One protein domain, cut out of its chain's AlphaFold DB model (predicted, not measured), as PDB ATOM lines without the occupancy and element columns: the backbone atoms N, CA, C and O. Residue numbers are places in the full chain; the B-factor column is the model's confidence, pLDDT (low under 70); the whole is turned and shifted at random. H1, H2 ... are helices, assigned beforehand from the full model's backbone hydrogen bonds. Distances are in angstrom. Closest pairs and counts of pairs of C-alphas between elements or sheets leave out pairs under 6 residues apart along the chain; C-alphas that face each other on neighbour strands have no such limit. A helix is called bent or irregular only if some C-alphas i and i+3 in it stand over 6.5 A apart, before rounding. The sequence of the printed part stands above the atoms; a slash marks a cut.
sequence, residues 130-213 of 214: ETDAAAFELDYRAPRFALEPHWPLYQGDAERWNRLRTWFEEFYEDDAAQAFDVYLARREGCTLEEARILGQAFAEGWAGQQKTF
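AT A GLANCE: This is residues 130 to 213 of the 214 residues of an uncharacterized protein of Methylobacterium sp. Leaf113 (UniProt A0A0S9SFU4). Arm H2b of the bent helix H2 makes the middle; H1 packs on it, arm H2a folds back from its beginning, and H3 crosses near its other end, residues 207 to 213 sticking out. The printed part has 84 residues with three named helices, H1, H2, H3, and no named strand: all helix, compact, radius of gyration of the C-alphas 12.6 A, spanning 39 by 23 by 23 A.

HOW THE PARTS SIT: H1, residues 130 to 137, touches H2b, residues 174 to 188, at a steep tilt of 41 degrees; closest C-alphas Thr 131 and Val 182, 5.8 A. H2a, residues 158 to 171, touches H2b with residues 165 to 170 alone, steep at 50 degrees; closest C-alphas Glu 169 and Ala 176, 5.0 A. H3, residues 192 to 212, touches H2b with residues 192 to 199 alone, about perpendicular at 77 degrees; closest C-alphas Ala 185 and Ala 195, 5.0 A. This packing is mostly crossed, no pair at a shallow tilt. H2a is apart from H1 and H3. In H1, H2a and H3 every O i to N i+4 pair is within hydrogen-bond range; in H2b 10 of 11.

IN THESE COORDINATES: H1, 10.4 A, begins at C-alpha 130 (-21.404, 24.755, -28.829). By its hydrogen bonds H2, residues 158 to 188, was assigned as one helix, but is bent: C-alphas 171 and 174 are 9.5 A apart. H2a measures 20.0 A; H2b, 23.6 A, is irregular, C-alphas 174 and 177 being 7.8 A apart. H3, 30.5 A, ends at C-alpha 212 (12.860, 34.417, -17.269).

THE WHOLE: The farthest C-alphas, Ala 133 and Phe 213, are 39.8 A apart. The printed part has no cut; H1 to H2 is a long link, H2 to H3 tight. The model's pLDDT is under 70 in residues 151 to 156 and 205 to 213.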
ATOM      1  N   GLU A 130     -22.498  24.649 -27.861       85.62
ATOM      2  CA  GLU A 130     -21.404  24.755 -28.829       85.62
ATOM      3  C   GLU A 130     -20.181  23.962 -28.375       85.62
ATOM      4  O   GLU A 130     -19.607  23.215 -29.163       85.62
ATOM      5  N   THR A 131     -19.828  24.048 -27.090       88.19
ATOM      6  CA  THR A 131     -18.750  23.253 -26.488       88.19
ATOM      7  C   THR A 131     -19.028  21.762 -26.610       88.19
ATOM      8  O   THR A 131     -18.137  20.991 -26.955       88.19
ATOM      9  N   ASP A 132     -20.262  21.337 -26.344       86.38
ATOM     10  CA  ASP A 132     -20.640  19.929 -26.408       86.38
ATOM     11  C   ASP A 132     -20.776  19.409 -27.838       86.38
ATOM     12  O   ASP A 132     -20.433  18.255 -28.088       86.38
ATOM     13  N   ALA A 133     -21.218  20.250 -28.774       84.25
ATOM     14  CA  ALA A 133     -21.224  19.933 -30.195       84.25
ATOM     15  C   ALA A 133     -19.795  19.774 -30.728       84.25
ATOM     16  O   ALA A 133     -19.494  18.741 -31.316       84.25
ATOM     17  N   ALA A 134     -18.899  20.724 -30.436       87.44
ATOM     18  CA  ALA A 134     -17.493  20.638 -30.825       87.44
ATOM     19  C   ALA A 134     -16.808  19.415 -30.204       87.44
ATOM     20  O   ALA A 134     -16.097  18.684 -30.882       87.44
ATOM     21  N   ALA A 135     -17.067  19.139 -28.924       87.75
ATOM     22  CA  ALA A 135     -16.562  17.938 -28.272       87.75
ATOM     23  C   ALA A 135     -17.038  16.661 -28.977       87.75
ATOM     24  O   ALA A 135     -16.279  15.712 -29.118       87.75
ATOM     25  N   PHE A 136     -18.301  16.621 -29.395       84.94
ATOM     26  CA  PHE A 136     -18.853  15.463 -30.079       84.94
ATOM     27  C   PHE A 136     -18.244  15.283 -31.480       84.94
ATOM     28  O   PHE A 136     -17.897  14.167 -31.854       84.94
ATOM     29  N   GLU A 137     -18.077  16.368 -32.238       85.88
ATOM     30  CA  GLU A 137     -17.448  16.352 -33.567       85.88
ATOM     31  C   GLU A 137     -15.999  15.847 -33.527       85.88
ATOM     32  O   GLU A 137     -15.583  15.134 -34.436       85.88
ATOM     33  N   LEU A 138     -15.277  16.148 -32.445       88.19
ATOM     34  CA  LEU A 138     -13.893  15.727 -32.211       88.19
ATOM     35  C   LEU A 138     -13.733  14.294 -31.672       88.19
ATOM     36  O   LEU A 138     -12.611  13.895 -31.374       88.19
ATOM     37  N   ASP A 139     -14.824  13.550 -31.442       87.31
ATOM     38  CA  ASP A 139     -14.811  12.332 -30.603       87.31
ATOM     39  C   ASP A 139     -14.064  12.565 -29.270       87.31
ATOM     40  O   ASP A 139     -13.232  11.774 -28.815       87.31
ATOM     41  N   TYR A 140     -14.325  13.722 -28.650       89.56
ATOM     42  CA  TYR A 140     -13.572  14.188 -27.496       89.56
ATOM     43  C   TYR A 140     -13.669  13.212 -26.322       89.56
ATOM     44  O   TYR A 140     -14.738  12.916 -25.776       89.56
ATOM     45  N   ARG A 141     -12.491  12.850 -25.840       89.44
ATOM     46  CA  ARG A 141     -12.187  12.218 -24.569       89.44
ATOM     47  C   ARG A 141     -11.604  13.214 -23.578       89.44
ATOM     48  O   ARG A 141     -10.666  13.952 -23.876       89.44
ATOM     49  N   ALA A 142     -12.136  13.190 -22.365       88.38
ATOM     50  CA  ALA A 142     -11.591  13.928 -21.247       88.38
ATOM     51  C   ALA A 142     -10.240  13.329 -20.823       88.38
ATOM     52  O   ALA A 142     -10.088  12.102 -20.789       88.38
ATOM     53  N   PRO A 143      -9.263  14.177 -20.461       89.94
ATOM     54  CA  PRO A 143      -8.017  13.704 -19.885       89.94
ATOM     55  C   PRO A 143      -8.301  12.966 -18.574       89.94
ATOM     56  O   PRO A 143      -9.267  13.241 -17.860       89.94
ATOM     57  N   ARG A 144      -7.433  12.017 -18.224       87.06
ATOM     58  CA  ARG A 144      -7.531  11.331 -16.930       87.06
ATOM     59  C   ARG A 144      -7.311  12.332 -15.800       87.06
ATOM     60  O   ARG A 144      -6.423  13.171 -15.902       87.06
ATOM     61  N   PHE A 145      -7.990  12.135 -14.671       82.19
ATOM     62  CA  PHE A 145      -7.843  12.985 -13.482       82.19
ATOM     63  C   PHE A 145      -6.379  13.203 -13.047       82.19
ATOM     64  O   PHE A 145      -6.012  14.281 -12.600       82.19
ATOM     65  N   ALA A 146      -5.506  12.205 -13.225       85.12
ATOM     66  CA  ALA A 146      -4.079  12.317 -12.900       85.12
ATOM     67  C   ALA A 146      -3.296  13.311 -13.787       85.12
ATOM     68  O   ALA A 146      -2.225  13.767 -13.388       85.12
ATOM     69  N   LEU A 147      -3.807  13.618 -14.981       86.06
ATOM     70  CA  LEU A 147      -3.258  14.623 -15.895       86.06
ATOM     71  C   LEU A 147      -3.843  16.011 -15.634       86.06
ATOM     72  O   LEU A 147      -3.304  16.994 -16.133       86.06
ATOM     73  N   GLU A 148      -4.929  16.107 -14.865       85.62
ATOM     74  CA  GLU A 148      -5.554  17.390 -14.602       85.62
ATOM     75  C   GLU A 148      -4.658  18.244 -13.680       85.62
ATOM     76  O   GLU A 148      -4.282  17.819 -12.578       85.62
ATOM     77  N   PRO A 149      -4.297  19.464 -14.109       82.69
ATOM     78  CA  PRO A 149      -3.540  20.401 -13.292       82.69
ATOM     79  C   PRO A 149      -4.383  20.888 -12.115       82.69
ATOM     80  O   PRO A 149      -5.616  20.932 -12.188       82.69
ATOM     81  N   HIS A 150      -3.735  21.296 -11.028       80.62
ATOM     82  CA  HIS A 150      -4.422  21.958  -9.920       80.62
ATOM     83  C   HIS A 150      -4.806  23.408 -10.269       80.62
ATOM     84  O   HIS A 150      -4.178  24.056 -11.105       80.62
ATOM     85  N   TRP A 151      -5.866  23.917  -9.633       68.75
ATOM     86  CA  TRP A 151      -6.347  25.296  -9.793       68.75
ATOM     87  C   TRP A 151      -5.951  26.154  -8.578       68.75
ATOM     88  O   TRP A 151      -5.994  25.621  -7.464       68.75
ATOM     89  N   PRO A 152      -5.633  27.461  -8.722       63.38
ATOM     90  CA  PRO A 152      -5.690  28.309  -9.925       63.38
ATOM     91  C   PRO A 152      -4.505  28.189 -10.895       63.38
ATOM     92  O   PRO A 152      -3.389  27.879 -10.489       63.38
ATOM     93  N   LEU A 153      -4.771  28.521 -12.172       58.81
ATOM     94  CA  LEU A 153      -3.881  28.486 -13.357       58.81
ATOM     95  C   LEU A 153      -2.433  28.975 -13.157       58.81
ATOM     96  O   LEU A 153      -1.561  28.604 -13.935       58.81
ATOM     97  N   TYR A 154      -2.162  29.802 -12.148       56.44
ATOM     98  CA  TYR A 154      -0.943  30.612 -12.077       56.44
ATOM     99  C   TYR A 154       0.049  30.226 -10.976       56.44
ATOM    100  O   TYR A 154       1.086  30.876 -10.852       56.44
ATOM    101  N   GLN A 155      -0.213  29.188 -10.173       57.78
ATOM    102  CA  GLN A 155       0.694  28.818  -9.081       57.78
ATOM    103  C   GLN A 155       1.026  27.323  -9.080       57.78
ATOM    104  O   GLN A 155       0.340  26.511  -8.471       57.78
ATOM    105  N   GLY A 156       2.146  26.980  -9.726       58.34
ATOM    106  CA  GLY A 156       2.966  25.839  -9.308       58.34
ATOM    107  C   GLY A 156       2.785  24.504 -10.029       58.34
ATOM    108  O   GLY A 156       3.377  23.533  -9.570       58.34
ATOM    109  N   ASP A 157       2.044  24.421 -11.138       77.94
ATOM    110  CA  ASP A 157       1.791  23.128 -11.805       77.94
ATOM    111  C   ASP A 157       2.156  23.098 -13.294       77.94
ATOM    112  O   ASP A 157       1.464  22.527 -14.141       77.94
ATOM    113  N   ALA A 158       3.266  23.756 -13.628       76.75
ATOM    114  CA  ALA A 158       3.719  23.867 -15.003       76.75
ATOM    115  C   ALA A 158       3.952  22.483 -15.660       76.75
ATOM    116  O   ALA A 158       3.599  22.205 -16.808       76.75
ATOM    117  N   GLU A 159       4.496  21.545 -14.900       81.56
ATOM    118  CA  GLU A 159       4.749  20.204 -15.410       81.56
ATOM    119  C   GLU A 159       3.456  19.461 -15.792       81.56
ATOM    120  O   GLU A 159       3.412  18.817 -16.842       81.56
ATOM    121  N   ARG A 160       2.372  19.555 -15.002       85.06
ATOM    122  CA  ARG A 160       1.099  18.915 -15.383       85.06
ATOM    123  C   ARG A 160       0.435  19.591 -16.559       85.06
ATOM    124  O   ARG A 160      -0.082  18.883 -17.410       85.06
ATOM    125  N   TRP A 161       0.489  20.916 -16.658       84.12
ATOM    126  CA  TRP A 161      -0.036  21.599 -17.837       84.12
ATOM    127  C   TRP A 161       0.687  21.189 -19.124       84.12
ATOM    128  O   TRP A 161       0.034  20.992 -20.147       84.12
ATOM    129  N   ASN A 162       2.012  21.020 -19.081       84.19
ATOM    130  CA  ASN A 162       2.759  20.489 -20.222       84.19
ATOM    131  C   ASN A 162       2.333  19.058 -20.546       84.19
ATOM    132  O   ASN A 162       2.012  18.777 -21.693       84.19
ATOM    133  N   ARG A 163       2.254  18.176 -19.541       90.06
ATOM    134  CA  ARG A 163       1.794  16.792 -19.749       90.06
ATOM    135  C   ARG A 163       0.387  16.725 -20.330       90.06
ATOM    136  O   ARG A 163       0.132  15.900 -21.194       90.06
ATOM    137  N   LEU A 164      -0.510  17.590 -19.868       91.12
ATOM    138  CA  LEU A 164      -1.867  17.677 -20.381       91.12
ATOM    139  C   LEU A 164      -1.883  18.111 -21.850       91.12
ATOM    140  O   LEU A 164      -2.584  17.505 -22.651       91.12
ATOM    141  N   ARG A 165      -1.102  19.133 -22.213       88.81
ATOM    142  CA  ARG A 165      -1.007  19.605 -23.599       88.81
ATOM    143  C   ARG A 165      -0.415  18.546 -24.520       88.81
ATOM    144  O   ARG A 165      -1.020  18.250 -25.538       88.81
ATOM    145  N   THR A 166       0.697  17.934 -24.119       91.19
ATOM    146  CA  THR A 166       1.311  16.825 -24.861       91.19
ATOM    147  C   THR A 166       0.326  15.678 -25.043       91.19
ATOM    148  O   THR A 166       0.230  15.129 -26.129       91.19
ATOM    149  N   TRP A 167      -0.478  15.364 -24.024       94.62
ATOM    150  CA  TRP A 167      -1.530  14.362 -24.161       94.62
ATOM    151  C   TRP A 167      -2.571  14.732 -25.233       94.62
ATOM    152  O   TRP A 167      -2.981  13.861 -25.994       94.62
ATOM    153  N   PHE A 168      -2.980  16.003 -25.335       94.44
ATOM    154  CA  PHE A 168      -3.873  16.455 -26.411       94.44
ATOM    155  C   PHE A 168      -3.207  16.403 -27.791       94.44
ATOM    156  O   PHE A 168      -3.832  15.936 -28.738       94.44
ATOM    157  N   GLU A 169      -1.951  16.841 -27.898       93.06
ATOM    158  CA  GLU A 169      -1.155  16.780 -29.134       93.06
ATOM    159  C   GLU A 169      -0.996  15.333 -29.631       93.06
ATOM    160  O   GLU A 169      -1.137  15.067 -30.819       93.06
ATOM    161  N   GLU A 170      -0.769  14.385 -28.718       93.75
ATOM    162  CA  GLU A 170      -0.657  12.957 -29.034       93.75
ATOM    163  C   GLU A 170      -1.997  12.315 -29.415       93.75
ATOM    164  O   GLU A 170      -2.013  11.382 -30.216       93.75
ATOM    165  N   PHE A 171      -3.112  12.754 -28.820       92.69
ATOM    166  CA  PHE A 171      -4.408  12.091 -28.991       92.69
ATOM    167  C   PHE A 171      -5.244  12.646 -30.152       92.69
ATOM    168  O   PHE A 171      -6.039  11.903 -30.720       92.69
ATOM    169  N   TYR A 172      -5.084  13.930 -30.494       90.75
ATOM    170  CA  TYR A 172      -5.925  14.618 -31.486       90.75
ATOM    171  C   TYR A 172      -5.157  15.181 -32.682       90.75
ATOM    172  O   TYR A 172      -5.787  15.783 -33.544       90.75
ATOM    173  N   GLU A 173      -3.835  15.001 -32.749       91.56
ATOM    174  CA  GLU A 173      -2.991  15.452 -33.865       91.56
ATOM    175  C   GLU A 173      -3.308  16.908 -34.285       91.56
ATOM    176  O   GLU A 173      -3.054  17.842 -33.518       91.56
ATOM    177  N   ASP A 174      -3.899  17.107 -35.468       91.31
ATOM    178  CA  ASP A 174      -4.238  18.419 -36.037       91.31
ATOM    179  C   ASP A 174      -5.321  19.184 -35.245       91.31
ATOM    180  O   ASP A 174      -5.369  20.416 -35.288       91.31
ATOM    181  N   ASP A 175      -6.150  18.485 -34.464       93.31
ATOM    182  CA  ASP A 175      -7.269  19.059 -33.706       93.31
ATOM    183  C   ASP A 175      -6.938  19.327 -32.223       93.31
ATOM    184  O   ASP A 175      -7.801  19.736 -31.436       93.31
ATOM    185  N   ALA A 176      -5.679  19.139 -31.811       93.31
ATOM    186  CA  ALA A 176      -5.250  19.252 -30.413       93.31
ATOM    187  C   ALA A 176      -5.605  20.597 -29.761       93.31
ATOM    188  O   ALA A 176      -6.018  20.636 -28.600       93.31
ATOM    189  N   ALA A 177      -5.493  21.699 -30.507       91.31
ATOM    190  CA  ALA A 177      -5.849  23.025 -30.010       91.31
ATOM    191  C   ALA A 177      -7.351  23.128 -29.697       91.31
ATOM    192  O   ALA A 177      -7.730  23.560 -28.610       91.31
ATOM    193  N   GLN A 178      -8.206  22.653 -30.605       93.06
ATOM    194  CA  GLN A 178      -9.654  22.687 -30.416       93.06
ATOM    195  C   GLN A 178     -10.097  21.743 -29.288       93.06
ATOM    196  O   GLN A 178     -10.970  22.096 -28.493       93.06
ATOM    197  N   ALA A 179      -9.478  20.564 -29.167       93.75
ATOM    198  CA  ALA A 179      -9.728  19.645 -28.060       93.75
ATOM    199  C   ALA A 179      -9.322  20.256 -26.705       93.75
ATOM    200  O   ALA A 179     -10.047  20.121 -25.713       93.75
ATOM    201  N   PHE A 180      -8.208  20.991 -26.661       93.12
ATOM    202  CA  PHE A 180      -7.786  21.726 -25.470       93.12
ATOM    203  C   PHE A 180      -8.755  22.866 -25.112       93.12
ATOM    204  O   PHE A 180      -9.093  23.033 -23.939       93.12
ATOM    205  N   ASP A 181      -9.280  23.594 -26.103       93.19
ATOM    206  CA  ASP A 181     -10.317  24.613 -25.886       93.19
ATOM    207  C   ASP A 181     -11.598  24.001 -25.304       93.19
ATOM    208  O   ASP A 181     -12.161  24.526 -24.344       93.19
ATOM    209  N   VAL A 182     -12.047  22.854 -25.833       92.94
ATOM    210  CA  VAL A 182     -13.197  22.104 -25.298       92.94
ATOM    211  C   VAL A 182     -12.970  21.732 -23.834       92.94
ATOM    212  O   VAL A 182     -13.871  21.880 -23.002       92.94
ATOM    213  N   TYR A 183     -11.769  21.257 -23.505       92.38
ATOM    214  CA  TYR A 183     -11.398  20.930 -22.136       92.38
ATOM    215  C   TYR A 183     -11.492  22.148 -21.210       92.38
ATOM    216  O   TYR A 183     -12.146  22.070 -20.165       92.38
ATOM    217  N   LEU A 184     -10.889  23.276 -21.599       90.25
ATOM    218  CA  LEU A 184     -10.925  24.515 -20.822       90.25
ATOM    219  C   LEU A 184     -12.359  25.026 -20.653       90.25
ATOM    220  O   LEU A 184     -12.775  25.314 -19.531       90.25
ATOM    221  N   ALA A 185     -13.145  25.045 -21.734       90.31
ATOM    222  CA  ALA A 185     -14.545  25.457 -21.718       90.31
ATOM    223  C   ALA A 185     -15.373  24.626 -20.727       90.31
ATOM    224  O   ALA A 185     -16.114  25.171 -19.907       90.31
ATOM    225  N   ARG A 186     -15.215  23.296 -20.742       88.31
ATOM    226  CA  ARG A 186     -15.918  22.392 -19.816       88.31
ATOM    227  C   ARG A 186     -15.467  22.554 -18.372       88.31
ATOM    228  O   ARG A 186     -16.297  22.467 -17.467       88.31
ATOM    229  N   ARG A 187     -14.169  22.745 -18.154       85.75
ATOM    230  CA  ARG A 187     -13.583  22.858 -16.818       85.75
ATOM    231  C   ARG A 187     -13.977  24.165 -16.130       85.75
ATOM    232  O   ARG A 187     -14.410  24.127 -14.981       85.75
ATOM    233  N   GLU A 188     -13.897  25.281 -16.850       84.94
ATOM    234  CA  GLU A 188     -14.220  26.620 -16.337       84.94
ATOM    235  C   GLU A 188     -15.715  26.960 -16.458       84.94
ATOM    236  O   GLU A 188     -16.227  27.901 -15.843       84.94
ATOM    237  N   GLY A 189     -16.452  26.162 -17.233       83.38
ATOM    238  CA  GLY A 189     -17.861  26.391 -17.526       83.38
ATOM    239  C   GLY A 189     -18.082  27.669 -18.335       83.38
ATOM    240  O   GLY A 189     -19.043  28.387 -18.045       83.38
ATOM    241  N   CYS A 190     -17.192  27.960 -19.284       86.88
ATOM    242  CA  CYS A 190     -17.245  29.107 -20.191       86.88
ATOM    243  C   CYS A 190     -17.541  28.670 -21.640       86.88
ATOM    244  O   CYS A 190     -17.657  27.477 -21.940       86.88
ATOM    245  N   THR A 191     -17.721  29.640 -22.531       89.31
ATOM    246  CA  THR A 191     -17.889  29.408 -23.974       89.31
ATOM    247  C   THR A 191     -16.578  28.950 -24.625       89.31
ATOM    248  O   THR A 191     -15.494  29.152 -24.078       89.31
ATOM    249  N   LEU A 192     -16.650  28.362 -25.827       90.56
ATOM    250  CA  LEU A 192     -15.445  28.009 -26.596       90.56
ATOM    251  C   LEU A 192     -14.598  29.234 -26.957       90.56
ATOM    252  O   LEU A 192     -13.377  29.139 -27.011       90.56
ATOM    253  N   GLU A 193     -15.227  30.380 -27.214       90.88
ATOM    254  CA  GLU A 193     -14.509  31.625 -27.495       90.88
ATOM    255  C   GLU A 193     -13.720  32.105 -26.272       90.88
ATOM    256  O   GLU A 193     -12.525  32.381 -26.375       90.88
ATOM    257  N   GLU A 194     -14.347  32.123 -25.094       90.44
ATOM    258  CA  GLU A 194     -13.660  32.452 -23.842       90.44
ATOM    259  C   GLU A 194     -12.534  31.455 -23.539       90.44
ATOM    260  O   GLU A 194     -11.448  31.856 -23.124       90.44
ATOM    261  N   ALA A 195     -12.757  30.162 -23.787       91.62
ATOM    262  CA  ALA A 195     -11.744  29.128 -23.609       91.62
ATOM    263  C   ALA A 195     -10.533  29.314 -24.534       91.62
ATOM    264  O   ALA A 195      -9.404  29.188 -24.064       91.62
ATOM    265  N   ARG A 196     -10.744  29.699 -25.800       92.25
ATOM    266  CA  ARG A 196      -9.660  30.050 -26.736       92.25
ATOM    267  C   ARG A 196      -8.817  31.205 -26.222       92.25
ATOM    268  O   ARG A 196      -7.592  31.138 -26.254       92.25
ATOM    269  N   ILE A 197      -9.467  32.256 -25.719       90.00
ATOM    270  CA  ILE A 197      -8.780  33.417 -25.139       90.00
ATOM    271  C   ILE A 197      -7.950  32.982 -23.922       90.00
ATOM    272  O   ILE A 197      -6.788  33.368 -23.794       90.00
ATOM    273  N   LEU A 198      -8.510  32.135 -23.051       85.94
ATOM    274  CA  LEU A 198      -7.792  31.571 -21.904       85.94
ATOM    275  C   LEU A 198      -6.597  30.707 -22.336       85.94
ATOM    276  O   LEU A 198      -5.517  30.832 -21.760       85.94
ATOM    277  N   GLY A 199      -6.769  29.863 -23.355       84.81
ATOM    278  CA  GLY A 199      -5.715  29.016 -23.913       84.81
ATOM    279  C   GLY A 199      -4.567  29.824 -24.522       84.81
ATOM    280  O   GLY A 199      -3.399  29.521 -24.277       84.81
ATOM    281  N   GLN A 200      -4.881  30.905 -25.243       84.94
ATOM    282  CA  GLN A 200      -3.885  31.838 -25.784       84.94
ATOM    283  C   GLN A 200      -3.131  32.571 -24.672       84.94
ATOM    284  O   GLN A 200      -1.901  32.563 -24.661       84.94
ATOM    285  N   ALA A 201      -3.847  33.130 -23.692       80.25
ATOM    286  CA  ALA A 201      -3.232  33.791 -22.542       80.25
ATOM    287  C   ALA A 201      -2.304  32.840 -21.768       80.25
ATOM    288  O   ALA A 201      -1.238  33.247 -21.301       80.25
ATOM    289  N   PHE A 202      -2.675  31.559 -21.677       75.06
ATOM    290  CA  PHE A 202      -1.826  30.526 -21.100       75.06
ATOM    291  C   PHE A 202      -0.547  30.318 -21.920       75.06
ATOM    292  O   PHE A 202       0.546  30.353 -21.355       75.06
ATOM    293  N   ALA A 203      -0.651  30.165 -23.242       74.50
ATOM    294  CA  ALA A 203       0.510  30.007 -24.118       74.50
ATOM    295  C   ALA A 203       1.470  31.215 -24.054       74.50
ATOM    296  O   ALA A 203       2.691  31.042 -23.996       74.50
ATOM    297  N   GLU A 204       0.933  32.437 -24.006       72.12
ATOM    298  CA  GLU A 204       1.710  33.681 -23.954       72.12
ATOM    299  C   GLU A 204       2.362  33.929 -22.587       72.12
ATOM    300  O   GLU A 204       3.564  34.206 -22.508       72.12
ATOM    301  N   GLY A 205       1.600  33.786 -21.495       66.69
ATOM    302  CA  GLY A 205       2.113  33.921 -20.129       66.69
ATOM    303  C   GLY A 205       3.211  32.900 -19.825       66.69
ATOM    304  O   GLY A 205       4.202  33.210 -19.157       66.69
ATOM    305  N   TRP A 206       3.092  31.705 -20.403       58.25
ATOM    306  CA  TRP A 206       4.106  30.664 -20.336       58.25
ATOM    307  C   TRP A 206       5.385  30.991 -21.101       58.25
ATOM    308  O   TRP A 206       6.487  30.821 -20.573       58.25
ATOM    309  N   ALA A 207       5.259  31.479 -22.339       57.75
ATOM    310  CA  ALA A 207       6.402  31.894 -23.149       57.75
ATOM    311  C   ALA A 207       7.189  33.031 -22.471       57.75
ATOM    312  O   ALA A 207       8.412  33.108 -22.600       57.75
ATOM    313  N   GLY A 208       6.501  33.890 -21.709       58.06
ATOM    314  CA  GLY A 208       7.117  34.892 -20.842       58.06
ATOM    315  C   GLY A 208       7.896  34.286 -19.670       58.06
ATOM    316  O   GLY A 208       9.041  34.673 -19.441       58.06
ATOM    317  N   GLN A 209       7.323  33.301 -18.967       53.62
ATOM    318  CA  GLN A 209       7.981  32.645 -17.829       53.62
ATOM    319  C   GLN A 209       9.187  31.785 -18.241       53.62
ATOM    320  O   GLN A 209      10.216  31.826 -17.568       53.62
ATOM    321  N   GLN A 210       9.132  31.065 -19.365       48.78
ATOM    322  CA  GLN A 210      10.292  30.307 -19.865       48.78
ATOM    323  C   GLN A 210      11.480  31.209 -20.230       48.78
ATOM    324  O   GLN A 210      12.627  30.806 -20.052       48.78
ATOM    325  N   LYS A 211      11.233  32.447 -20.680       47.19
ATOM    326  CA  LYS A 211      12.298  33.428 -20.957       47.19
ATOM    327  C   LYS A 211      12.961  33.982 -19.697       47.19
ATOM    328  O   LYS A 211      14.097  34.424 -19.780       47.19
ATOM    329  N   THR A 212      12.284  33.966 -18.550       45.56
ATOM    330  CA  THR A 212      12.860  34.417 -17.269       45.56
ATOM    331  C   THR A 212      13.702  33.362 -16.551       45.56
ATOM    332  O   THR A 212      14.388  33.702 -15.592       45.56
ATOM    333  N   PHE A 213      13.666  32.102 -16.998       39.38
ATOM    334  CA  PHE A 213      14.438  30.998 -16.410       39.38
ATOM    335  C   PHE A 213      15.625  30.526 -17.271       39.38
ATOM    336  O   PHE A 213      16.290  29.570 -16.878       39.38
TER     337      PHE A 213